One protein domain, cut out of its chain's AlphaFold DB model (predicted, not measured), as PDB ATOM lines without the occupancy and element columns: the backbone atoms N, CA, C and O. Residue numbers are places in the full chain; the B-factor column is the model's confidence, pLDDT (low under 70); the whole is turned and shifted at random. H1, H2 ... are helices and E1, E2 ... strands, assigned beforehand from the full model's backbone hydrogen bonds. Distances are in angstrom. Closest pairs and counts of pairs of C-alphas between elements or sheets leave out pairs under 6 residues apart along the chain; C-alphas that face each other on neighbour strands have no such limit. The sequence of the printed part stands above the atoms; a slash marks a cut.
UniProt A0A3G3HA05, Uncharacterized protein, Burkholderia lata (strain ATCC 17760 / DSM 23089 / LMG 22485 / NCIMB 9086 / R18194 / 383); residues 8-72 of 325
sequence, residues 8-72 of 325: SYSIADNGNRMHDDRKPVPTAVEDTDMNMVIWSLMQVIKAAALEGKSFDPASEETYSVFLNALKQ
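AT A GLANCE: This is residues 8 to 72 of the 325 residues of an uncharacterized protein of Burkholderia lata (strain ATCC 17760 / DSM 23089 / LMG 22485 / NCIMB 9086 / R18194 / 383) (UniProt A0A3G3HA05). A small strand hairpin, E1 and E2, forms one end of a stretched-out chain, and at the other end H3 packs on the last turns of the long helix H1, with short H2 beyond; residues 27 to 40 stand free between. The 65 printed residues include two antiparallel strands, then three helices: mostly helix, extended, radius of gyration of the C-alphas 18.4 A, spans 53 by 24 by 17 A.

HOW THE PARTS SIT: E1, residues 9 to 11, and E2, residues 17 to 19, are an antiparallel hairpin; N 10 and O 18, 2.9 A apart, are within hydrogen-bond range. H1, residues 31 to 47, touches H3, residues 65 to 72, with residues 41 to 47 alone; the closest C-alphas, of Ile 45 and Ala 69, are 5.1 A apart. They run the same way at a steep tilt of 40 degrees. H2, residues 60 to 63, is apart from H1 and meets H3 only through their link. In H1 and H3 every O i to N i+4 pair is within hydrogen-bond range; H2 is too short for one.

IN THESE COORDINATES: E1 begins at C-alpha 9 (-53.265, -4.613, 3.973). H1 spans 24.3 A from C-alpha 31 (-39.418, 1.323, 18.132). H3, 10.4 A, ends at C-alpha 72 (-27.022, -24.022, 25.558).

THE WHOLE: The farthest C-alphas, of Asp 13 and Ala 58, are 56.0 A apart. The printed part has no cut; the links E2 to H1 and H1 to H2 are long. pLDDT is under 70 at residues 8, 18 and 21 to 28.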
ATOM      1  N   SER A   8     -49.534  -3.099   5.529       63.19
ATOM      2  CA  SER A   8     -49.614  -3.501   4.119       63.19
ATOM      3  C   SER A   8     -50.821  -4.408   3.870       63.19
ATOM      4  O   SER A   8     -50.697  -5.543   3.407       63.19
ATOM      5  N   TYR A   9     -52.007  -3.921   4.230       70.38
ATOM      6  CA  TYR A   9     -53.265  -4.613   3.973       70.38
ATOM      7  C   TYR A   9     -54.292  -3.677   3.343       70.38
ATOM      8  O   TYR A   9     -54.272  -2.458   3.528       70.38
ATOM      9  N   SER A  10     -55.230  -4.281   2.629       73.12
ATOM     10  CA  SER A  10     -56.501  -3.681   2.243       73.12
ATOM     11  C   SER A  10     -57.632  -4.383   3.000       73.12
ATOM     12  O   SER A  10     -57.463  -5.501   3.491       73.12
ATOM     13  N   ILE A  11     -58.777  -3.721   3.159       78.19
ATOM     14  CA  ILE A  11     -59.972  -4.335   3.749       78.19
ATOM     15  C   ILE A  11     -60.869  -4.760   2.593       78.19
ATOM     16  O   ILE A  11     -61.263  -3.920   1.788       78.19
ATOM     17  N   ALA A  12     -61.150  -6.058   2.493       74.19
ATOM     18  CA  ALA A  12     -62.116  -6.583   1.539       74.19
ATOM     19  C   ALA A  12     -63.545  -6.222   1.969       74.19
ATOM     20  O   ALA A  12     -63.798  -5.963   3.145       74.19
ATOM     21  N   ASP A  13     -64.501  -6.266   1.042       79.12
ATOM     22  CA  ASP A  13     -65.895  -5.853   1.284       79.12
ATOM     23  C   ASP A  13     -66.597  -6.630   2.417       79.12
ATOM     24  O   ASP A  13     -67.582  -6.169   2.987       79.12
ATOM     25  N   ASN A  14     -66.071  -7.801   2.785       78.88
ATOM     26  CA  ASN A  14     -66.533  -8.613   3.914       78.88
ATOM     27  C   ASN A  14     -65.884  -8.242   5.266       78.88
ATOM     28  O   ASN A  14     -66.083  -8.949   6.251       78.88
ATOM     29  N   GLY A  15     -65.091  -7.168   5.319       75.06
ATOM     30  CA  GLY A  15     -64.399  -6.687   6.515       75.06
ATOM     31  C   GLY A  15     -63.079  -7.398   6.832       75.06
ATOM     32  O   GLY A  15     -62.376  -6.983   7.755       75.06
ATOM     33  N   ASN A  16     -62.697  -8.429   6.072       71.44
ATOM     34  CA  ASN A  16     -61.449  -9.152   6.309       71.44
ATOM     35  C   ASN A  16     -60.253  -8.409   5.701       71.44
ATOM     36  O   ASN A  16     -60.315  -7.888   4.587       71.44
ATOM     37  N   ARG A  17     -59.131  -8.389   6.428       72.44
ATOM     38  CA  ARG A  17     -57.869  -7.827   5.929       72.44
ATOM     39  C   ARG A  17     -57.243  -8.784   4.913       72.44
ATOM     40  O   ARG A  17     -57.043  -9.954   5.226       72.44
ATOM     41  N   MET A  18     -56.908  -8.286   3.725       67.12
ATOM     42  CA  MET A  18     -56.169  -9.021   2.696       67.12
ATOM     43  C   MET A  18     -54.839  -8.324   2.408       67.12
ATOM     44  O   MET A  18     -54.754  -7.096   2.451       67.12
ATOM     45  N   HIS A  19     -53.795  -9.112   2.149       70.06
ATOM     46  CA  HIS A  19     -52.470  -8.606   1.786       70.06
ATOM     47  C   HIS A  19     -52.565  -7.733   0.522       70.06
ATOM     48  O   HIS A  19     -53.226  -8.125  -0.440       70.06
ATOM     49  N   ASP A  20     -51.959  -6.540   0.544       72.56
ATOM     50  CA  ASP A  20     -51.972  -5.593  -0.582       72.56
ATOM     51  C   ASP A  20     -50.541  -5.236  -1.001       72.56
ATOM     52  O   ASP A  20     -49.904  -4.349  -0.428       72.56
ATOM     53  N   ASP A  21     -50.065  -5.923  -2.037       66.50
ATOM     54  CA  ASP A  21     -48.720  -5.816  -2.616       66.50
ATOM     55  C   ASP A  21     -48.412  -4.422  -3.200       66.50
ATOM     56  O   ASP A  21     -47.278  -4.151  -3.592       66.50
ATOM     57  N   ARG A  22     -49.406  -3.520  -3.289       68.56
ATOM     58  CA  ARG A  22     -49.232  -2.142  -3.780       68.56
ATOM     59  C   ARG A  22     -48.969  -1.129  -2.665       68.56
ATOM     60  O   ARG A  22     -48.647   0.023  -2.963       68.56
ATOM     61  N   LYS A  23     -49.142  -1.504  -1.394       65.31
ATOM     62  CA  LYS A  23     -48.826  -0.625  -0.257       65.31
ATOM     63  C   LYS A  23     -47.314  -0.610  -0.028       65.31
ATOM     64  O   LYS A  23     -46.691  -1.665  -0.130       65.31
ATOM     65  N   PRO A  24     -46.707   0.553   0.289       60.12
ATOM     66  CA  PRO A  24     -45.285   0.606   0.591       60.12
ATOM     67  C   PRO A  24     -44.989  -0.371   1.731       60.12
ATOM     68  O   PRO A  24     -45.616  -0.313   2.790       60.12
ATOM     69  N   VAL A  25     -44.064  -1.299   1.486       59.69
ATOM     70  CA  VAL A  25     -43.481  -2.121   2.548       59.69
ATOM     71  C   VAL A  25     -42.898  -1.143   3.571       59.69
ATOM     72  O   VAL A  25     -42.221  -0.206   3.137       59.69
ATOM     73  N   PRO A  26     -43.163  -1.284   4.882       58.66
ATOM     74  CA  PRO A  26     -42.551  -0.423   5.884       58.66
ATOM     75  C   PRO A  26     -41.028  -0.434   5.701       58.66
ATOM     76  O   PRO A  26     -40.369  -1.448   5.915       58.66
ATOM     77  N   THR A  27     -40.474   0.675   5.210       57.28
ATOM     78  CA  THR A  27     -39.025   0.869   5.037       57.28
ATOM     79  C   THR A  27     -38.381   1.443   6.296       57.28
ATOM     80  O   THR A  27     -37.157   1.489   6.390       57.28
ATOM     81  N   ALA A  28     -39.201   1.880   7.255       64.56
ATOM     82  CA  ALA A  28     -38.785   2.358   8.558       64.56
ATOM     83  C   ALA A  28     -39.087   1.286   9.606       64.56
ATOM     84  O   ALA A  28     -40.203   0.780   9.686       64.56
ATOM     85  N   VAL A  29     -38.065   0.947  10.382       71.69
ATOM     86  CA  VAL A  29     -38.167   0.089  11.559       71.69
ATOM     87  C   VAL A  29     -38.687   0.951  12.707       71.69
ATOM     88  O   VAL A  29     -38.031   1.933  13.060       71.69
ATOM     89  N   GLU A  30     -39.851   0.622  13.268       77.25
ATOM     90  CA  GLU A  30     -40.414   1.364  14.400       77.25
ATOM     91  C   GLU A  30     -39.841   0.859  15.739       77.25
ATOM     92  O   GLU A  30     -39.407  -0.290  15.870       77.25
ATOM     93  N   ASP A  31     -39.874   1.697  16.781       78.19
ATOM     94  CA  ASP A  31     -39.418   1.323  18.132       78.19
ATOM     95  C   ASP A  31     -40.166   0.093  18.675       78.19
ATOM     96  O   ASP A  31     -39.627  -0.729  19.420       78.19
ATOM     97  N   THR A  32     -41.430  -0.058  18.287       77.62
ATOM     98  CA  THR A  32     -42.288  -1.207  18.600       77.62
ATOM     99  C   THR A  32     -41.769  -2.504  17.975       77.62
ATOM    100  O   THR A  32     -41.792  -3.539  18.647       77.62
ATOM    101  N   ASP A  33     -41.242  -2.456  16.750       77.25
ATOM    102  CA  ASP A  33     -40.639  -3.606  16.069       77.25
ATOM    103  C   ASP A  33     -39.340  -4.031  16.756       77.25
ATOM    104  O   ASP A  33     -39.120  -5.222  17.005       77.25
ATOM    105  N   MET A  34     -38.501  -3.060  17.135       81.56
ATOM    106  CA  MET A  34     -37.257  -3.343  17.860       81.56
ATOM    107  C   MET A  34     -37.516  -3.893  19.250       81.56
ATOM    108  O   MET A  34     -36.869  -4.862  19.649       81.56
ATOM    109  N   ASN A  35     -38.522  -3.375  19.949       79.94
ATOM    110  CA  ASN A  35     -38.956  -3.948  21.214       79.94
ATOM    111  C   ASN A  35     -39.382  -5.411  21.046       79.94
ATOM    112  O   ASN A  35     -38.946  -6.262  21.818       79.94
ATOM    113  N   MET A  36     -40.175  -5.742  20.024       84.69
ATOM    114  CA  MET A  36     -40.602  -7.123  19.766       84.69
ATOM    115  C   MET A  36     -39.414  -8.077  19.574       84.69
ATOM    116  O   MET A  36     -39.397  -9.172  20.147       84.69
ATOM    117  N   VAL A  37     -38.402  -7.656  18.809       83.19
ATOM    118  CA  VAL A  37     -37.165  -8.426  18.617       83.19
ATOM    119  C   VAL A  37     -36.421  -8.592  19.943       83.19
ATOM    120  O   VAL A  37     -36.107  -9.720  20.318       83.19
ATOM    121  N   ILE A  38     -36.205  -7.507  20.693       86.12
ATOM    122  CA  ILE A  38     -35.498  -7.529  21.983       86.12
ATOM    123  C   ILE A  38     -36.183  -8.487  22.965       86.12
ATOM    124  O   ILE A  38     -35.534  -9.385  23.505       86.12
ATOM    125  N   TRP A  39     -37.499  -8.366  23.149       86.75
ATOM    126  CA  TRP A  39     -38.258  -9.234  24.053       86.75
ATOM    127  C   TRP A  39     -38.211 -10.703  23.625       86.75
ATOM    128  O   TRP A  39     -38.078 -11.584  24.475       86.75
ATOM    129  N   SER A  40     -38.261 -10.978  22.321       88.56
ATOM    130  CA  SER A  40     -38.155 -12.343  21.792       88.56
ATOM    131  C   SER A  40     -36.776 -12.954  22.062       88.56
ATOM    132  O   SER A  40     -36.684 -14.098  22.502       88.56
ATOM    133  N   LEU A  41     -35.697 -12.188  21.874       91.00
ATOM    134  CA  LEU A  41     -34.331 -12.637  22.171       91.00
ATOM    135  C   LEU A  41     -34.119 -12.854  23.678       91.00
ATOM    136  O   LEU A  41     -33.499 -13.839  24.081       91.00
ATOM    137  N   MET A  42     -34.690 -11.993  24.527       89.06
ATOM    138  CA  MET A  42     -34.646 -12.160  25.984       89.06
ATOM    139  C   MET A  42     -35.356 -13.436  26.455       89.06
ATOM    140  O   MET A  42     -34.893 -14.069  27.403       89.06
ATOM    141  N   GLN A  43     -36.439 -13.858  25.791       92.38
ATOM    142  CA  GLN A  43     -37.092 -15.138  26.099       92.38
ATOM    143  C   GLN A  43     -36.176 -16.333  25.818       92.38
ATOM    144  O   GLN A  43     -36.164 -17.278  26.602       92.38
ATOM    145  N   VAL A  44     -35.365 -16.280  24.757       92.75
ATOM    146  CA  VAL A  44     -34.367 -17.323  24.460       92.75
ATOM    147  C   VAL A  44     -33.273 -17.350  25.531       92.75
ATOM    148  O   VAL A  44     -32.944 -18.416  26.039       92.75
ATOM    149  N   ILE A  45     -32.753 -16.189  25.938       93.81
ATOM    150  CA  ILE A  45     -31.750 -16.087  27.018       93.81
ATOM    151  C   ILE A  45     -32.298 -16.671  28.328       93.81
ATOM    152  O   ILE A  45     -31.641 -17.488  28.972       93.81
ATOM    153  N   LYS A  46     -33.542 -16.323  28.674       91.81
ATOM    154  CA  LYS A  46     -34.226 -16.848  29.858       91.81
ATOM    155  C   LYS A  46     -34.460 -18.357  29.775       91.81
ATOM    156  O   LYS A  46     -34.264 -19.051  30.768       91.81
ATOM    157  N   ALA A  47     -34.866 -18.871  28.616       91.56
ATOM    158  CA  ALA A  47     -35.057 -20.305  28.403       91.56
ATOM    159  C   ALA A  47     -33.743 -21.087  28.566       91.56
ATOM    160  O   ALA A  47     -33.764 -22.207  29.070       91.56
ATOM    161  N   ALA A  48     -32.606 -20.485  28.209       90.94
ATOM    162  CA  ALA A  48     -31.276 -21.044  28.441       90.94
ATOM    163  C   ALA A  48     -30.795 -20.931  29.901       90.94
ATOM    164  O   ALA A  48     -29.677 -21.337  30.194       90.94
ATOM    165  N   ALA A  49     -31.598 -20.372  30.813       94.44
ATOM    166  CA  ALA A  49     -31.207 -20.075  32.194       94.44
ATOM    167  C   ALA A  49     -29.951 -19.182  32.307       94.44
ATOM    168  O   ALA A  49     -29.176 -19.305  33.254       94.44
ATOM    169  N   LEU A  50     -29.760 -18.274  31.347       91.06
ATOM    170  CA  LEU A  50     -28.725 -17.243  31.390       91.06
ATOM    171  C   LEU A  50     -29.332 -15.901  31.814       91.06
ATOM    172  O   LEU A  50     -30.503 -15.619  31.556       91.06
ATOM    173  N   GLU A  51     -28.525 -15.053  32.446       91.06
ATOM    174  CA  GLU A  51     -28.913 -13.679  32.766       91.06
ATOM    175  C   GLU A  51     -28.540 -12.730  31.623       91.06
ATOM    176  O   GLU A  51     -27.473 -12.836  31.013       91.06
ATOM    177  N   GLY A  52     -29.430 -11.780  31.328       86.25
ATOM    178  CA  GLY A  52     -29.123 -10.691  30.405       86.25
ATOM    179  C   GLY A  52     -28.046  -9.774  30.988       86.25
ATOM    180  O   GLY A  52     -28.057  -9.484  32.182       86.25
ATOM    181  N   LYS A  53     -27.137  -9.288  30.140       87.00
ATOM    182  CA  LYS A  53     -26.111  -8.302  30.506       87.00
ATOM    183  C   LYS A  53     -26.357  -6.994  29.755       87.00
ATOM    184  O   LYS A  53     -26.808  -7.012  28.611       87.00
ATOM    185  N   SER A  54     -26.054  -5.860  30.387       89.25
ATOM    186  CA  SER A  54     -26.011  -4.568  29.694       89.25
ATOM    187  C   SER A  54     -24.909  -4.588  28.638       89.25
ATOM    188  O   SER A  54     -23.808  -5.055  28.922       89.25
ATOM    189  N   PHE A  55     -25.207  -4.101  27.434       87.75
ATOM    190  CA  PHE A  55     -24.248  -4.081  26.331       87.75
ATOM    191  C   PHE A  55     -23.051  -3.174  26.652       87.75
ATOM    192  O   PHE A  55     -23.228  -1.992  26.946       87.75
ATOM    193  N   ASP A  56     -21.850  -3.734  26.537       90.88
ATOM    194  CA  ASP A  56     -20.572  -3.035  26.595       90.88
ATOM    195  C   ASP A  56     -19.699  -3.515  25.419       90.88
ATOM    196  O   ASP A  56     -19.280  -4.677  25.398       90.88
ATOM    197  N   PRO A  57     -19.396  -2.652  24.432       89.44
ATOM    198  CA  PRO A  57     -18.593  -3.044  23.277       89.44
ATOM    199  C   PRO A  57     -17.154  -3.444  23.640       89.44
ATOM    200  O   PRO A  57     -16.501  -4.102  22.834       89.44
ATOM    201  N   ALA A  58     -16.653  -3.079  24.824       92.38
ATOM    202  CA  ALA A  58     -15.338  -3.498  25.308       92.38
ATOM    203  C   ALA A  58     -15.345  -4.889  25.973       92.38
ATOM    204  O   ALA A  58     -14.276  -5.417  26.281       92.38
ATOM    205  N   SER A  59     -16.519  -5.499  26.183       90.94
ATOM    206  CA  SER A  59     -16.672  -6.784  26.870       90.94
ATOM    207  C   SER A  59     -17.486  -7.779  26.043       90.94
ATOM    208  O   SER A  59     -18.720  -7.741  26.031       90.94
ATOM    209  N   GLU A  60     -16.791  -8.749  25.441       90.12
ATOM    210  CA  GLU A  60     -17.383  -9.820  24.623       90.12
ATOM    211  C   GLU A  60     -18.504 -10.586  25.319       90.12
ATOM    212  O   GLU A  60     -19.513 -10.947  24.707       90.12
ATOM    213  N   GLU A  61     -18.389 -10.764  26.629       87.62
ATOM    214  CA  GLU A  61     -19.410 -11.443  27.413       87.62
ATOM    215  C   GLU A  61     -20.785 -10.768  27.357       87.62
ATOM    216  O   GLU A  61     -21.784 -11.432  27.625       87.62
ATOM    217  N   THR A  62     -20.859  -9.473  27.034       88.38
ATOM    218  CA  THR A  62     -22.121  -8.721  27.015       88.38
ATOM    219  C   THR A  62     -22.877  -8.852  25.695       88.38
ATOM    220  O   THR A  62     -24.106  -8.838  25.704       88.38
ATOM    221  N   TYR A  63     -22.176  -9.056  24.573       89.38
ATOM    222  CA  TYR A  63     -22.793  -9.245  23.253       89.38
ATOM    223  C   TYR A  63     -22.832 -10.709  22.787       89.38
ATOM    224  O   TYR A  63     -23.562 -11.028  21.848       89.38
ATOM    225  N   SER A  64     -22.144 -11.626  23.476       90.38
ATOM    226  CA  SER A  64     -22.214 -13.072  23.203       90.38
ATOM    227  C   SER A  64     -23.323 -13.810  23.977       90.38
ATOM    228  O   SER A  64     -23.515 -15.005  23.752       90.38
ATOM    229  N   VAL A  65     -24.097 -13.145  24.852       92.06
ATOM    230  CA  VAL A  65     -25.132 -13.795  25.696       92.06
ATOM    231  C   VAL A  65     -26.174 -14.553  24.867       92.06
ATOM    232  O   VAL A  65     -26.493 -15.696  25.183       92.06
ATOM    233  N   PHE A  66     -26.673 -13.963  23.776       91.12
ATOM    234  CA  PHE A  66     -27.661 -14.623  22.914       91.12
ATOM    235  C   PHE A  66     -27.074 -15.836  22.176       91.12
ATOM    236  O   PHE A  66     -27.702 -16.891  22.119       91.12
ATOM    237  N   LEU A  67     -25.839 -15.730  21.673       88.06
ATOM    238  CA  LEU A  67     -25.136 -16.859  21.061       88.06
ATOM    239  C   LEU A  67     -24.911 -17.994  22.070       88.06
ATOM    240  O   LEU A  67     -25.095 -19.162  21.736       88.06
ATOM    241  N   ASN A  68     -24.541 -17.660  23.306       87.31
ATOM    242  CA  ASN A  68     -24.357 -18.636  24.377       87.31
ATOM    243  C   ASN A  68     -25.687 -19.298  24.764       87.31
ATOM    244  O   ASN A  68     -25.729 -20.517  24.916       87.31
ATOM    245  N   ALA A  69     -26.782 -18.535  24.810       90.94
ATOM    246  CA  ALA A  69     -28.122 -19.074  25.017       90.94
ATOM    247  C   ALA A  69     -28.518 -20.066  23.914       90.94
ATOM    248  O   ALA A  69     -29.015 -21.150  24.211       90.94
ATOM    249  N   LEU A  70     -28.236 -19.744  22.646       88.81
ATOM    250  CA  LEU A  70     -28.460 -20.661  21.526       88.81
ATOM    251  C   LEU A  70     -27.597 -21.923  21.634       88.81
ATOM    252  O   LEU A  70     -28.118 -23.011  21.434       88.81
ATOM    253  N   LYS A  71     -26.314 -21.808  21.989       81.00
ATOM    254  CA  LYS A  71     -25.435 -22.972  22.211       81.00
ATOM    255  C   LYS A  71     -25.900 -23.854  23.372       81.00
ATOM    256  O   LYS A  71     -25.649 -25.051  23.342       81.00
ATOM    257  N   GLN A  72     -26.544 -23.284  24.388       82.75
ATOM    258  CA  GLN A  72     -27.022 -24.022  25.558       82.75
ATOM    259  C   GLN A  72     -28.400 -24.664  25.340       82.75
ATOM    260  O   GLN A  72     -28.650 -25.751  25.853       82.75
TER     261      GLN A  72